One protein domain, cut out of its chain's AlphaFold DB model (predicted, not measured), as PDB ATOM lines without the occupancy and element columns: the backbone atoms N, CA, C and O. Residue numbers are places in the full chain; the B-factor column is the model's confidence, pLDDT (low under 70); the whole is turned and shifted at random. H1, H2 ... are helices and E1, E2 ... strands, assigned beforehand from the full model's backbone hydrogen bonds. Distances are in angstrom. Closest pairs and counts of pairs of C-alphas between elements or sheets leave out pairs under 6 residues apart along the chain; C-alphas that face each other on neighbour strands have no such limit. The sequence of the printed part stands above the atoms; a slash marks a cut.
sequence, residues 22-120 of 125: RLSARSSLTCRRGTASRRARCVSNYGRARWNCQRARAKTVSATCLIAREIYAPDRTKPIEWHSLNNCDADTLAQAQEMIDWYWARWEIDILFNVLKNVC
ATOM      1  N   ARG A  22      42.525 -40.032 -44.166       47.72
ATOM      2  CA  ARG A  22      42.295 -40.690 -42.882       47.72
ATOM      3  C   ARG A  22      43.082 -39.924 -41.831       47.72
ATOM      4  O   ARG A  22      44.298 -40.058 -41.757       47.72
ATOM      5  N   LEU A  23      42.386 -39.150 -41.009       54.00
ATOM      6  CA  LEU A  23      42.974 -38.451 -39.874       54.00
ATOM      7  C   LEU A  23      42.217 -38.831 -38.598       54.00
ATOM      8  O   LEU A  23      41.004 -39.016 -38.588       54.00
ATOM      9  N   SER A  24      42.938 -39.022 -37.500       50.47
ATOM     10  CA  SER A  24      42.339 -39.364 -36.209       50.47
ATOM     11  C   SER A  24      42.292 -38.128 -35.320       50.47
ATOM     12  O   SER A  24      43.316 -37.743 -34.760       50.47
ATOM     13  N   ALA A  25      41.114 -37.526 -35.162       52.62
ATOM     14  CA  ALA A  25      40.863 -36.529 -34.123       52.62
ATOM     15  C   ALA A  25      40.243 -37.204 -32.898       52.62
ATOM     16  O   ALA A  25      39.316 -37.996 -33.026       52.62
ATOM     17  N   ARG A  26      40.745 -36.892 -31.700       51.91
ATOM     18  CA  ARG A  26      40.155 -37.358 -30.444       51.91
ATOM     19  C   ARG A  26      39.031 -36.406 -30.049       51.91
ATOM     20  O   ARG A  26      39.293 -35.373 -29.446       51.91
ATOM     21  N   SER A  27      37.796 -36.798 -30.310       52.62
ATOM     22  CA  SER A  27      36.610 -36.099 -29.803       52.62
ATOM     23  C   SER A  27      36.031 -36.905 -28.635       52.62
ATOM     24  O   SER A  27      35.996 -38.135 -28.710       52.62
ATOM     25  N   SER A  28      35.634 -36.251 -27.539       51.66
ATOM     26  CA  SER A  28      34.960 -36.909 -26.412       51.66
ATOM     27  C   SER A  28      33.456 -36.711 -26.515       51.66
ATOM     28  O   SER A  28      32.974 -35.590 -26.398       51.66
ATOM     29  N   LEU A  29      32.728 -37.802 -26.694       54.81
ATOM     30  CA  LEU A  29      31.275 -37.779 -26.779       54.81
ATOM     31  C   LEU A  29      30.619 -37.742 -25.399       54.81
ATOM     32  O   LEU A  29      30.993 -38.503 -24.510       54.81
ATOM     33  N   THR A  30      29.609 -36.895 -25.228       45.03
ATOM     34  CA  THR A  30      28.671 -36.959 -24.100       45.03
ATOM     35  C   THR A  30      27.311 -37.392 -24.626       45.03
ATOM     36  O   THR A  30      26.739 -36.701 -25.462       45.03
ATOM     37  N   CYS A  31      26.799 -38.540 -24.171       46.81
ATOM     38  CA  CYS A  31      25.478 -39.038 -24.565       46.81
ATOM     39  C   CYS A  31      24.323 -38.425 -23.748       46.81
ATOM     40  O   CYS A  31      24.534 -37.851 -22.682       46.81
ATOM     41  N   ARG A  32      23.104 -38.550 -24.298       39.78
ATOM     42  CA  ARG A  32      21.817 -38.019 -23.814       39.78
ATOM     43  C   ARG A  32      21.654 -38.212 -22.295       39.78
ATOM     44  O   ARG A  32      21.942 -39.291 -21.777       39.78
ATOM     45  N   ARG A  33      21.155 -37.190 -21.582       36.25
ATOM     46  CA  ARG A  33      20.805 -37.301 -20.150       36.25
ATOM     47  C   ARG A  33      19.849 -38.488 -19.956       36.25
ATOM     48  O   ARG A  33      18.772 -38.492 -20.542       36.25
ATOM     49  N   GLY A  34      20.269 -39.494 -19.181       44.94
ATOM     50  CA  GLY A  34      19.479 -40.694 -18.857       44.94
ATOM     51  C   GLY A  34      20.016 -42.022 -19.411       44.94
ATOM     52  O   GLY A  34      19.575 -43.079 -18.974       44.94
ATOM     53  N   THR A  35      20.997 -42.011 -20.315       51.34
ATOM     54  CA  THR A  35      21.777 -43.211 -20.680       51.34
ATOM     55  C   THR A  35      23.176 -43.049 -20.098       51.34
ATOM     56  O   THR A  35      23.717 -41.948 -20.166       51.34
ATOM     57  N   ALA A  36      23.752 -44.099 -19.494       49.22
ATOM     58  CA  ALA A  36      25.079 -44.040 -18.875       49.22
ATOM     59  C   ALA A  36      26.060 -43.272 -19.779       49.22
ATOM     60  O   ALA A  36      26.304 -43.672 -20.920       49.22
ATOM     61  N   SER A  37      26.548 -42.123 -19.301       55.62
ATOM     62  CA  SER A  37      27.343 -41.202 -20.109       55.62
ATOM     63  C   SER A  37      28.616 -41.908 -20.562       55.62
ATOM     64  O   SER A  37      29.511 -42.164 -19.755       55.62
ATOM     65  N   ARG A  38      28.707 -42.246 -21.849       63.06
ATOM     66  CA  ARG A  38      29.891 -42.889 -22.408       63.06
ATOM     67  C   ARG A  38      30.745 -41.851 -23.112       63.06
ATOM     68  O   ARG A  38      30.323 -41.301 -24.122       63.06
ATOM     69  N   ARG A  39      31.970 -41.651 -22.614       61.94
ATOM     70  CA  ARG A  39      33.025 -40.976 -23.376       61.94
ATOM     71  C   ARG A  39      33.475 -41.900 -24.497       61.94
ATOM     72  O   ARG A  39      34.318 -42.767 -24.285       61.94
ATOM     73  N   ALA A  40      32.905 -41.714 -25.673       65.50
ATOM     74  CA  ALA A  40      33.379 -42.372 -26.878       65.50
ATOM     75  C   ALA A  40      34.501 -41.528 -27.494       65.50
ATOM     76  O   ALA A  40      34.401 -40.301 -27.558       65.50
ATOM     77  N   ARG A  41      35.593 -42.193 -27.882       68.00
ATOM     78  CA  ARG A  41      36.684 -41.599 -28.657       68.00
ATOM     79  C   ARG A  41      36.404 -41.906 -30.116       68.00
ATOM     80  O   ARG A  41      36.209 -43.069 -30.432       68.00
ATOM     81  N   CYS A  42      36.440 -40.917 -30.997       70.25
ATOM     82  CA  CYS A  42      36.187 -41.148 -32.421       70.25
ATOM     83  C   CYS A  42      37.459 -41.075 -33.271       70.25
ATOM     84  O   CYS A  42      38.496 -40.594 -32.825       70.25
ATOM     85  N   VAL A  43      37.378 -41.604 -34.488       70.00
ATOM     86  CA  VAL A  43      38.279 -41.323 -35.611       70.00
ATOM     87  C   VAL A  43      37.413 -40.826 -36.756       70.00
ATOM     88  O   VAL A  43      36.378 -41.435 -37.040       70.00
ATOM     89  N   SER A  44      37.848 -39.753 -37.411       70.50
ATOM     90  CA  SER A  44      37.049 -39.036 -38.402       70.50
ATOM     91  C   SER A  44      37.723 -39.083 -39.766       70.50
ATOM     92  O   SER A  44      38.713 -38.404 -40.009       70.50
ATOM     93  N   ASN A  45      37.179 -39.879 -40.679       75.75
ATOM     94  CA  ASN A  45      37.602 -39.850 -42.074       75.75
ATOM     95  C   ASN A  45      36.792 -38.782 -42.805       75.75
ATOM     96  O   ASN A  45      35.571 -38.741 -42.654       75.75
ATOM     97  N   TYR A  46      37.442 -37.967 -43.629       76.25
ATOM     98  CA  TYR A  46      36.735 -37.002 -44.461       76.25
ATOM     99  C   TYR A  46      37.248 -36.998 -45.892       76.25
ATOM    100  O   TYR A  46      38.394 -37.344 -46.184       76.25
ATOM    101  N   GLY A  47      36.358 -36.650 -46.812       76.81
ATOM    102  CA  GLY A  47      36.690 -36.549 -48.220       76.81
ATOM    103  C   GLY A  47      35.610 -35.824 -48.998       76.81
ATOM    104  O   GLY A  47      34.425 -35.894 -48.673       76.81
ATOM    105  N   ARG A  48      36.022 -35.141 -50.061       79.00
ATOM    106  CA  ARG A  48      35.084 -34.535 -50.999       79.00
ATOM    107  C   ARG A  48      34.600 -35.589 -51.979       79.00
ATOM    108  O   ARG A  48      35.396 -36.191 -52.697       79.00
ATOM    109  N   ALA A  49      33.288 -35.754 -52.050       79.75
ATOM    110  CA  ALA A  49      32.652 -36.583 -53.053       79.75
ATOM    111  C   ALA A  49      31.854 -35.716 -54.033       79.75
ATOM    112  O   ALA A  49      31.355 -34.632 -53.715       79.75
ATOM    113  N   ARG A  50      31.802 -36.188 -55.277       80.31
ATOM    114  CA  ARG A  50      31.006 -35.605 -56.353       80.31
ATOM    115  C   ARG A  50      30.026 -36.653 -56.842       80.31
ATOM    116  O   ARG A  50      30.425 -37.772 -57.160       80.31
ATOM    117  N   TRP A  51      28.762 -36.272 -56.923       82.50
ATOM    118  CA  TRP A  51      27.691 -37.112 -57.433       82.50
ATOM    119  C   TRP A  51      27.137 -36.506 -58.710       82.50
ATOM    120  O   TRP A  51      26.829 -35.314 -58.778       82.50
ATOM    121  N   ASN A  52      26.994 -37.351 -59.725       81.81
ATOM    122  CA  ASN A  52      26.284 -36.983 -60.937       81.81
ATOM    123  C   ASN A  52      24.788 -37.108 -60.661       81.81
ATOM    124  O   ASN A  52      24.279 -38.204 -60.426       81.81
ATOM    125  N   CYS A  53      24.089 -35.983 -60.695       74.50
ATOM    126  CA  CYS A  53      22.666 -35.925 -60.401       74.50
ATOM    127  C   CYS A  53      21.907 -35.738 -61.713       74.50
ATOM    128  O   CYS A  53      21.840 -34.639 -62.253       74.50
ATOM    129  N   GLN A  54      21.305 -36.816 -62.222       74.88
ATOM    130  CA  GLN A  54      20.563 -36.799 -63.493       74.88
ATOM    131  C   GLN A  54      19.322 -35.892 -63.456       74.88
ATOM    132  O   GLN A  54      18.882 -35.407 -64.492       74.88
ATOM    133  N   ARG A  55      18.752 -35.685 -62.263       76.50
ATOM    134  CA  ARG A  55      17.472 -34.992 -62.058       76.50
ATOM    135  C   ARG A  55      17.612 -33.621 -61.391       76.50
ATOM    136  O   ARG A  55      16.618 -32.922 -61.228       76.50
ATOM    137  N   ALA A  56      18.822 -33.240 -60.986       73.06
ATOM    138  CA  ALA A  56      19.066 -31.930 -60.394       73.06
ATOM    139  C   ALA A  56      19.321 -30.886 -61.491       73.06
ATOM    140  O   ALA A  56      19.880 -31.204 -62.540       73.06
ATOM    141  N   ARG A  57      18.942 -29.622 -61.234       70.50
ATOM    142  CA  ARG A  57      19.261 -28.497 -62.139       70.50
ATOM    143  C   ARG A  57      20.767 -28.397 -62.393       70.50
ATOM    144  O   ARG A  57      21.189 -28.151 -63.518       70.50
ATOM    145  N   ALA A  58      21.569 -28.638 -61.357       68.19
ATOM    146  CA  ALA A  58      23.002 -28.845 -61.484       68.19
ATOM    147  C   ALA A  58      23.287 -30.320 -61.813       68.19
ATOM    148  O   ALA A  58      22.951 -31.210 -61.035       68.19
ATOM    149  N   LYS A  59      23.948 -30.581 -62.949       79.75
ATOM    150  CA  LYS A  59      24.274 -31.945 -63.417       79.75
ATOM    151  C   LYS A  59      25.237 -32.695 -62.487       79.75
ATOM    152  O   LYS A  59      25.316 -33.919 -62.527       79.75
ATOM    153  N   THR A  60      25.989 -31.964 -61.670       83.88
ATOM    154  CA  THR A  60      26.922 -32.505 -60.675       83.88
ATOM    155  C   THR A  60      26.745 -31.749 -59.367       83.88
ATOM    156  O   THR A  60      26.682 -30.521 -59.377       83.88
ATOM    157  N   VAL A  61      26.686 -32.477 -58.255       85.81
ATOM    158  CA  VAL A  61      26.670 -31.915 -56.901       85.81
ATOM    159  C   VAL A  61      27.929 -32.378 -56.179       85.81
ATOM    160  O   VAL A  61      28.256 -33.565 -56.195       85.81
ATOM    161  N   SER A  62      28.650 -31.444 -55.566       85.12
ATOM    162  CA  SER A  62      29.782 -31.737 -54.686       85.12
ATOM    163  C   SER A  62      29.391 -31.503 -53.236       85.12
ATOM    164  O   SER A  62      28.763 -30.492 -52.933       85.12
ATOM    165  N   ALA A  63      29.813 -32.401 -52.357       87.56
ATOM    166  CA  ALA A  63      29.689 -32.232 -50.916       87.56
ATOM    167  C   ALA A  63      30.858 -32.919 -50.207       87.56
ATOM    168  O   ALA A  63      31.462 -33.874 -50.712       87.56
ATOM    169  N   THR A  64      31.163 -32.425 -49.020       88.44
ATOM    170  CA  THR A  64      32.124 -33.028 -48.107       88.44
ATOM    171  C   THR A  64      31.421 -34.132 -47.332       88.44
ATOM    172  O   THR A  64      30.402 -33.895 -46.688       88.44
ATOM    173  N   CYS A  65      31.951 -35.349 -47.410       87.56
ATOM    174  CA  CYS A  65      31.496 -36.486 -46.626       87.56
ATOM    175  C   CYS A  65      32.415 -36.661 -45.415       87.56
ATOM    176  O   CYS A  65      33.636 -36.754 -45.567       87.56
ATOM    177  N   LEU A  66      31.818 -36.716 -44.229       85.81
ATOM    178  CA  LEU A  66      32.472 -36.926 -42.943       85.81
ATOM    179  C   LEU A  66      31.966 -38.229 -42.331       85.81
ATOM    180  O   LEU A  66      30.762 -38.415 -42.168       85.81
ATOM    181  N   ILE A  67      32.887 -39.117 -41.970       85.25
ATOM    182  CA  ILE A  67      32.608 -40.387 -41.302       85.25
ATOM    183  C   ILE A  67      33.323 -40.388 -39.957       85.25
ATOM    184  O   ILE A  67      34.540 -40.568 -39.911       85.25
ATOM    185  N   ALA A  68      32.575 -40.209 -38.871       84.25
ATOM    186  CA  ALA A  68      33.087 -40.299 -37.508       84.25
ATOM    187  C   ALA A  68      32.715 -41.659 -36.909       84.25
ATOM    188  O   ALA A  68      31.535 -41.991 -36.808       84.25
ATOM    189  N   ARG A  69      33.714 -42.450 -36.510       84.31
ATOM    190  CA  ARG A  69      33.515 -43.790 -35.939       84.31
ATOM    191  C   ARG A  69      34.190 -43.917 -34.582       84.31
ATOM    192  O   ARG A  69      35.368 -43.585 -34.449       84.31
ATOM    193  N   GLU A  70      33.465 -44.442 -33.604       84.62
ATOM    194  CA  GLU A  70      33.976 -44.747 -32.271       84.62
ATOM    195  C   GLU A  70      35.085 -45.807 -32.339       84.62
ATOM    196  O   GLU A  70      34.964 -46.853 -32.982       84.62
ATOM    197  N   ILE A  71      36.183 -45.522 -31.651       81.31
ATOM    198  CA  ILE A  71      37.296 -46.425 -31.406       81.31
ATOM    199  C   ILE A  71      37.306 -46.816 -29.931       81.31
ATOM    200  O   ILE A  71      37.037 -45.991 -29.060       81.31
ATOM    201  N   TYR A  72      37.650 -48.077 -29.664       81.06
ATOM    202  CA  TYR A  72      37.600 -48.676 -28.325       81.06
ATOM    203  C   TYR A  72      36.195 -48.672 -27.708       81.06
ATOM    204  O   TYR A  72      36.030 -48.379 -26.524       81.06
ATOM    205  N   ALA A  73      35.178 -48.993 -28.514       78.38
ATOM    206  CA  ALA A  73      33.832 -49.206 -27.999       78.38
ATOM    207  C   ALA A  73      33.857 -50.311 -26.916       78.38
ATOM    208  O   ALA A  73      34.497 -51.343 -27.134       78.38
ATOM    209  N   PRO A  74      33.184 -50.117 -25.766       79.75
ATOM    210  CA  PRO A  74      33.086 -51.126 -24.717       79.75
ATOM    211  C   PRO A  74      32.498 -52.443 -25.214       79.75
ATOM    212  O   PRO A  74      31.605 -52.452 -26.071       79.75
ATOM    213  N   ASP A  75      32.955 -53.540 -24.609       77.38
ATOM    214  CA  ASP A  75      32.521 -54.886 -24.960       77.38
ATOM    215  C   ASP A  75      30.994 -55.004 -24.986       77.38
ATOM    216  O   ASP A  75      30.270 -54.434 -24.162       77.38
ATOM    217  N   ARG A  76      30.503 -55.765 -25.969       81.75
ATOM    218  CA  ARG A  76      29.074 -56.036 -26.205       81.75
ATOM    219  C   ARG A  76      28.226 -54.814 -26.580       81.75
ATOM    220  O   ARG A  76      27.004 -54.928 -26.600       81.75
ATOM    221  N   THR A  77      28.827 -53.671 -26.924       80.56
ATOM    222  CA  THR A  77      28.079 -52.526 -27.471       80.56
ATOM    223  C   THR A  77      28.447 -52.247 -28.922       80.56
ATOM    224  O   THR A  77      29.616 -52.264 -29.293       80.56
ATOM    225  N   LYS A  78      27.441 -51.938 -29.746       83.50
ATOM    226  CA  LYS A  78      27.660 -51.492 -31.123       83.50
ATOM    227  C   LYS A  78      28.421 -50.151 -31.116       83.50
ATOM    228  O   LYS A  78      27.937 -49.222 -30.467       83.50
ATOM    229  N   PRO A  79      29.559 -50.032 -31.825       82.69
ATOM    230  CA  PRO A  79      30.266 -48.764 -31.963       82.69
ATOM    231  C   PRO A  79      29.374 -47.699 -32.597       82.69
ATOM    232  O   PRO A  79      28.618 -47.988 -33.530       82.69
ATOM    233  N   ILE A  80      29.486 -46.468 -32.112       82.94
ATOM    234  CA  ILE A  80      28.814 -45.325 -32.725       82.94
ATOM    235  C   ILE A  80      29.508 -45.001 -34.052       82.94
ATOM    236  O   ILE A  80      30.726 -44.837 -34.108       82.94
ATOM    237  N   GLU A  81      28.731 -44.900 -35.126       85.50
ATOM    238  CA  GLU A  81      29.206 -44.474 -36.442       85.50
ATOM    239  C   GLU A  81      28.244 -43.440 -37.015       85.50
ATOM    240  O   GLU A  81      27.027 -43.643 -37.017       85.50
ATOM    241  N   TRP A  82      28.800 -42.330 -37.491       85.50
ATOM    242  CA  TRP A  82      28.046 -41.214 -38.040       85.50
ATOM    243  C   TRP A  82      28.579 -40.802 -39.397       85.50
ATOM    244  O   TRP A  82      29.781 -40.606 -39.572       85.50
ATOM    245  N   HIS A  83      27.650 -40.614 -40.329       87.69
ATOM    246  CA  HIS A  83      27.904 -40.102 -41.666       87.69
ATOM    247  C   HIS A  83      27.240 -38.735 -41.803       87.69
ATOM    248  O   HIS A  83      26.024 -38.622 -41.644       87.69
ATOM    249  N   SER A  84      28.034 -37.711 -42.097       87.06
ATOM    250  CA  SER A  84      27.559 -36.355 -42.354       87.06
ATOM    251  C   SER A  84      27.941 -35.911 -43.761       87.06
ATOM    252  O   SER A  84      29.024 -36.228 -44.256       87.06
ATOM    253  N   LEU A  85      27.033 -35.182 -44.405       89.00
ATOM    254  CA  LEU A  85      27.226 -34.566 -45.711       89.00
ATOM    255  C   LEU A  85      27.074 -33.059 -45.550       89.00
ATOM    256  O   LEU A  85      25.994 -32.584 -45.210       89.00
ATOM    257  N   ASN A  86      28.147 -32.329 -45.833       86.25
ATOM    258  CA  ASN A  86      28.205 -30.882 -45.686       86.25
ATOM    259  C   ASN A  86      28.509 -30.208 -47.023       86.25
ATOM    260  O   ASN A  86      29.265 -30.722 -47.847       86.25
ATOM    261  N   ASN A  87      27.926 -29.031 -47.227       88.50
ATOM    262  CA  ASN A  87      28.281 -28.144 -48.334       88.50
ATOM    263  C   ASN A  87      29.599 -27.392 -48.080       88.50
ATOM    264  O   ASN A  87      30.214 -26.935 -49.036       88.50
ATOM    265  N   CYS A  88      30.014 -27.271 -46.817       85.06
ATOM    266  CA  CYS A  88      31.267 -26.645 -46.419       85.06
ATOM    267  C   CYS A  88      32.477 -27.507 -46.786       85.06
ATOM    268  O   CYS A  88      32.445 -28.740 -46.719       85.06
ATOM    269  N   ASP A  89      33.570 -26.832 -47.119       80.88
ATOM    270  CA  ASP A  89      34.837 -27.458 -47.460       80.88
ATOM    271  C   ASP A  89      35.616 -27.794 -46.181       80.88
ATOM    272  O   ASP A  89      35.696 -26.981 -45.262       80.88
ATOM    273  N   ALA A  90      36.155 -29.012 -46.105       79.12
ATOM    274  CA  ALA A  90      37.053 -29.434 -45.034       79.12
ATOM    275  C   ALA A  90      38.363 -29.902 -45.662       79.12
ATOM    276  O   ALA A  90      38.448 -31.024 -46.163       79.12
ATOM    277  N   ASP A  91      39.368 -29.035 -45.638       80.94
ATOM    278  CA  ASP A  91      40.715 -29.353 -46.111       80.94
ATOM    279  C   ASP A  91      41.635 -29.711 -44.937       80.94
ATOM    280  O   ASP A  91      42.617 -30.435 -45.100       80.94
ATOM    281  N   THR A  92      41.280 -29.274 -43.725       81.94
ATOM    282  CA  THR A  92      42.050 -29.507 -42.498       81.94
ATOM    283  C   THR A  92      41.277 -30.318 -41.460       81.94
ATOM    284  O   THR A  92      40.045 -30.310 -41.409       81.94
ATOM    285  N   LEU A  93      42.020 -30.966 -40.558       80.00
ATOM    286  CA  LEU A  93      41.442 -31.686 -39.422       80.00
ATOM    287  C   LEU A  93      40.613 -30.773 -38.509       80.00
ATOM    288  O   LEU A  93      39.594 -31.207 -37.987       80.00
ATOM    289  N   ALA A  94      41.045 -29.522 -38.321       82.50
ATOM    290  CA  ALA A  94      40.347 -28.554 -37.479       82.50
ATOM    291  C   ALA A  94      38.957 -28.218 -38.040       82.50
ATOM    292  O   ALA A  94      37.981 -28.266 -37.303       82.50
ATOM    293  N   GLN A  95      38.853 -27.994 -39.354       84.19
ATOM    294  CA  GLN A  95      37.566 -27.777 -40.027       84.19
ATOM    295  C   GLN A  95      36.663 -29.013 -39.939       84.19
ATOM    296  O   GLN A  95      35.469 -28.901 -39.674       84.19
ATOM    297  N   ALA A  96      37.225 -30.212 -40.123       81.12
ATOM    298  CA  ALA A  96      36.469 -31.452 -39.963       81.12
ATOM    299  C   ALA A  96      35.955 -31.640 -38.522       81.12
ATOM    300  O   ALA A  96      34.839 -32.126 -38.331       81.12
ATOM    301  N   GLN A  97      36.747 -31.252 -37.516       81.12
ATOM    302  CA  GLN A  97      36.344 -31.286 -36.110       81.12
ATOM    303  C   GLN A  97      35.241 -30.264 -35.820       81.12
ATOM    304  O   GLN A  97      34.238 -30.625 -35.215       81.12
ATOM    305  N   GLU A  98      35.367 -29.039 -36.322       85.56
ATOM    306  CA  GLU A  98      34.348 -27.999 -36.168       85.56
ATOM    307  C   GLU A  98      32.990 -28.441 -36.741       85.56
ATOM    308  O   GLU A  98      31.953 -28.287 -36.099       85.56
ATOM    309  N   MET A  99      32.986 -29.101 -37.904       85.06
ATOM    310  CA  MET A  99      31.761 -29.669 -38.480       85.06
ATOM    311  C   MET A  99      31.118 -30.748 -37.597       85.06
ATOM    312  O   MET A  99      29.892 -30.890 -37.584       85.06
ATOM    313  N   ILE A 100      31.926 -31.533 -36.878       81.75
ATOM    314  CA  ILE A 100      31.431 -32.515 -35.905       81.75
ATOM    315  C   ILE A 100      30.827 -31.788 -34.702       81.75
ATOM    316  O   ILE A 100      29.737 -32.155 -34.264       81.75
ATOM    317  N   ASP A 101      31.481 -30.733 -34.224       81.38
ATOM    318  CA  ASP A 101      31.011 -29.936 -33.093       81.38
ATOM    319  C   ASP A 101      29.673 -29.238 -33.420       81.38
ATOM    320  O   ASP A 101      28.741 -29.275 -32.613       81.38
ATOM    321  N   TRP A 102      29.502 -28.716 -34.642       83.56
ATOM    322  CA  TRP A 102      28.214 -28.191 -35.122       83.56
ATOM    323  C   TRP A 102      27.110 -29.248 -35.115       83.56
ATOM    324  O   TRP A 102      25.971 -28.964 -34.739       83.56
ATOM    325  N   TYR A 103      27.427 -30.483 -35.511       80.44
ATOM    326  CA  TYR A 103      26.455 -31.570 -35.458       80.44
ATOM    327  C   TYR A 103      26.049 -31.895 -34.015       80.44
ATOM    328  O   TYR A 103      24.903 -32.267 -33.768       80.44
ATOM    329  N   TRP A 104      26.948 -31.727 -33.045       73.00
ATOM    330  CA  TRP A 104      26.644 -31.997 -31.637       73.00
ATOM    331  C   TRP A 104      25.724 -30.942 -31.029       73.00
ATOM    332  O   TRP A 104      24.847 -31.292 -30.236       73.00
ATOM    333  N   ALA A 105      25.827 -29.689 -31.479       75.44
ATOM    334  CA  ALA A 105      24.888 -28.629 -31.108       75.44
ATOM    335  C   ALA A 105      23.435 -28.945 -31.520       75.44
ATOM    336  O   ALA A 105      22.491 -28.385 -30.965       75.44
ATOM    337  N   ARG A 106      23.212 -29.911 -32.428       79.94
ATOM    338  CA  ARG A 106      21.862 -30.361 -32.790       79.94
ATOM    339  C   ARG A 106      21.062 -30.863 -31.591       79.94
ATOM    340  O   ARG A 106      19.844 -30.756 -31.617       79.94
ATOM    341  N   TRP A 107      21.696 -31.400 -30.549       76.44
ATOM    342  CA  TRP A 107      20.960 -31.926 -29.393       76.44
ATOM    343  C   TRP A 107      20.282 -30.852 -28.546       76.44
ATOM    344  O   TRP A 107      19.342 -31.171 -27.819       76.44
ATOM    345  N   GLU A 108      20.684 -29.587 -28.657       80.94
ATOM    346  CA  GLU A 108      19.998 -28.500 -27.953       80.94
ATOM    347  C   GLU A 108      18.543 -28.351 -28.413       80.94
ATOM    348  O   GLU A 108      17.662 -28.062 -27.600       80.94
ATOM    349  N   ILE A 109      18.254 -28.661 -29.684       83.69
ATOM    350  CA  ILE A 109      16.887 -28.595 -30.207       83.69
ATOM    351  C   ILE A 109      15.971 -29.649 -29.568       83.69
ATOM    352  O   ILE A 109      14.801 -29.371 -29.314       83.69
ATOM    353  N   ASP A 110      16.501 -30.832 -29.244       85.62
ATOM    354  CA  ASP A 110      15.743 -31.890 -28.569       85.62
ATOM    355  C   ASP A 110      15.351 -31.441 -27.152       85.62
ATOM    356  O   ASP A 110      14.249 -31.737 -26.690       85.62
ATOM    357  N   ILE A 111      16.231 -30.699 -26.467       86.56
ATOM    358  CA  ILE A 111      15.950 -30.138 -25.139       86.56
ATOM    359  C   ILE A 111      14.840 -29.094 -25.241       86.56
ATOM    360  O   ILE A 111      13.892 -29.150 -24.456       86.56
ATOM    361  N   LEU A 112      14.926 -28.184 -26.216       89.50
ATOM    362  CA  LEU A 112      13.892 -27.179 -26.453       89.50
ATOM    363  C   LEU A 112      12.526 -27.838 -26.684       89.50
ATOM    364  O   LEU A 112      11.560 -27.504 -25.999       89.50
ATOM    365  N   PHE A 113      12.442 -28.815 -27.592       90.69
ATOM    366  CA  PHE A 113      11.181 -29.514 -27.855       90.69
ATOM    367  C   PHE A 113      10.681 -30.313 -26.653       90.69
ATOM    368  O   PHE A 113       9.473 -30.364 -26.420       90.69
ATOM    369  N   ASN A 114      11.578 -30.902 -25.861       91.38
ATOM    370  CA  ASN A 114      11.199 -31.579 -24.627       91.38
ATOM    371  C   ASN A 114      10.564 -30.608 -23.618       91.38
ATOM    372  O   ASN A 114       9.552 -30.947 -23.011       91.38
ATOM    373  N   VAL A 115      11.123 -29.405 -23.457       94.19
ATOM    374  CA  VAL A 115      10.544 -28.367 -22.590       94.19
ATOM    375  C   VAL A 115       9.180 -27.926 -23.121       94.19
ATOM    376  O   VAL A 115       8.215 -27.916 -22.361       94.19
ATOM    377  N   LEU A 116       9.066 -27.640 -24.421       95.06
ATOM    378  CA  LEU A 116       7.802 -27.204 -25.023       95.06
ATOM    379  C   LEU A 116       6.679 -28.235 -24.837       95.06
ATOM    380  O   LEU A 116       5.577 -27.876 -24.432       95.06
ATOM    381  N   LYS A 117       6.964 -29.514 -25.084       93.12
ATOM    382  CA  LYS A 117       5.970 -30.590 -24.973       93.12
ATOM    383  C   LYS A 117       5.635 -30.935 -23.524       93.12
ATOM    384  O   LYS A 117       4.467 -30.999 -23.174       93.12
ATOM    385  N   ASN A 118       6.644 -31.140 -22.675       93.12
ATOM    386  CA  ASN A 118       6.434 -31.749 -21.356       93.12
ATOM    387  C   ASN A 118       6.302 -30.735 -20.215       93.12
ATOM    388  O   ASN A 118       5.626 -31.022 -19.231       93.12
ATOM    389  N   VAL A 119       6.946 -29.568 -20.321       94.62
ATOM    390  CA  VAL A 119       6.846 -28.509 -19.302       94.62
ATOM    391  C   VAL A 119       5.751 -27.524 -19.686       94.62
ATOM    392  O   VAL A 119       4.839 -27.287 -18.902       94.62
ATOM    393  N   CYS A 120       5.814 -26.981 -20.904       95.06
ATOM    394  CA  CYS A 120       4.846 -25.989 -21.370       95.06
ATOM    395  C   CYS A 120       3.536 -26.607 -21.878       95.06
ATOM    396  O   CYS A 120       2.586 -25.859 -22.082       95.06
TER     397      CYS A 120
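Overview. This is residues 22 to 120 of the 125 residues of an uncharacterized protein of Janthinobacterium sp. FT58W (UniProt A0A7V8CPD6). A long, twisted ribbon of two strands, E1 and E2, with the shorter E3 added along E2, makes a sheet with helix H1 lying crosswise over one face. After H1, helix H2 carries on in nearly the same direction, away from the sheet, and residues 112 to 120 stick out free as an arm, while a long unnamed stretch, residues 22 to 40, leads into E1. The printed part has 99 residues, with three named strands followed by two named helices, in the order E1 E2 E3 H1 H2; the sheet order is E1, E2, E3, a meander in which each strand is the antiparallel neighbour of the one before. The class is mixed, helices and strands. The whole is loose, with a radius of gyration of the C-alphas of 16.6 A, and the C-alphas span 46 by 38 by 26 A.

Along the chain. The printed part begins at Arg 22, C-alpha at (42.295, -40.690, -42.882), and residues 22 to 40 hold no named element. E1 is residues 41 to 52, 34.2 A from first to last C-alpha, starting at C-alpha 41 at (36.684, -41.599, -28.657). After 7 residues, a short link, comes E2, residues 60 to 71, 34.0 A long. A short link of 9 residues leads to E3, residues 81 to 86, 16.5 A long. After 6 more residues, a short link, H1 is residues 93 to 104, 16.7 A long. A tight link of 2 residues leads to H2, residues 107 to 119, 17.7 A long, ending at C-alpha 119 at (6.846, -28.509, -19.302).

Arrangement. Residues 22 to 23 form a short antiparallel pairing with residues 44 to 45 of E1. E1 and E2 form a hairpin, antiparallel at 163 degrees between their directions; the C-alphas of Cys 42 and Glu 70 face each other at 4.2 A, and those of Asn 52 and Thr 60 at 4.5 A. Across this pair N 43 and O 69 are 2.8 A apart and N 61 and O 51 are 2.9 A apart, both within hydrogen-bond range. E2 and E3 form a second hairpin, antiparallel at 154 degrees, where the C-alphas of Arg 69 and Glu 81 face each other at 4.4 A. Here N 66 and O 84, 2.8 A apart, are within hydrogen-bond range, as are N 86 and O 64, 2.9 A apart. E2 is the inner strand, and E1 and E3 are the edge strands. H1 is on the sheet at a height over the sheet of 9.5 A, in two layers, the helix on one face of the sheet. It runs across the strands, at 82 degrees to E1 on the local plane; it lies over E1, and only just over E2 and E3, with 3 of its C-alphas falling on each of these two. The closest C-alphas of E1 and H1 are those of Tyr 46 and Ala 96, 7.1 A apart; for E2 and H1 they are those of Leu 66 and Ala 96, 7.4 A apart. E3 and H1 are near each other, with 6 pairs of C-alphas within 10 A. H1 and H2 meet only through their link. H2 is not on the sheet and is apart from E1, E2 and E3. In both H1 and H2 every O i to N i+4 pair is within hydrogen-bond range.

Size, cuts and confidence. The two C-alphas farthest apart are those of Lys 59 and Val 119, 47.6 A. Residues 112 to 120, of which 112 to 119 belong to H2, stand free; the 90 residues of the body without them span 46 by 31 by 26 A, with a radius of gyration of 15.3 A. The C-alphas of the sheet lie up to 6.2 A off its best plane. The printed part has no cut, and none of the links between named elements is long. The mean pLDDT of the printed part is 76.3; 21 residues are under 70, namely residues 22 to 41 and residue 58.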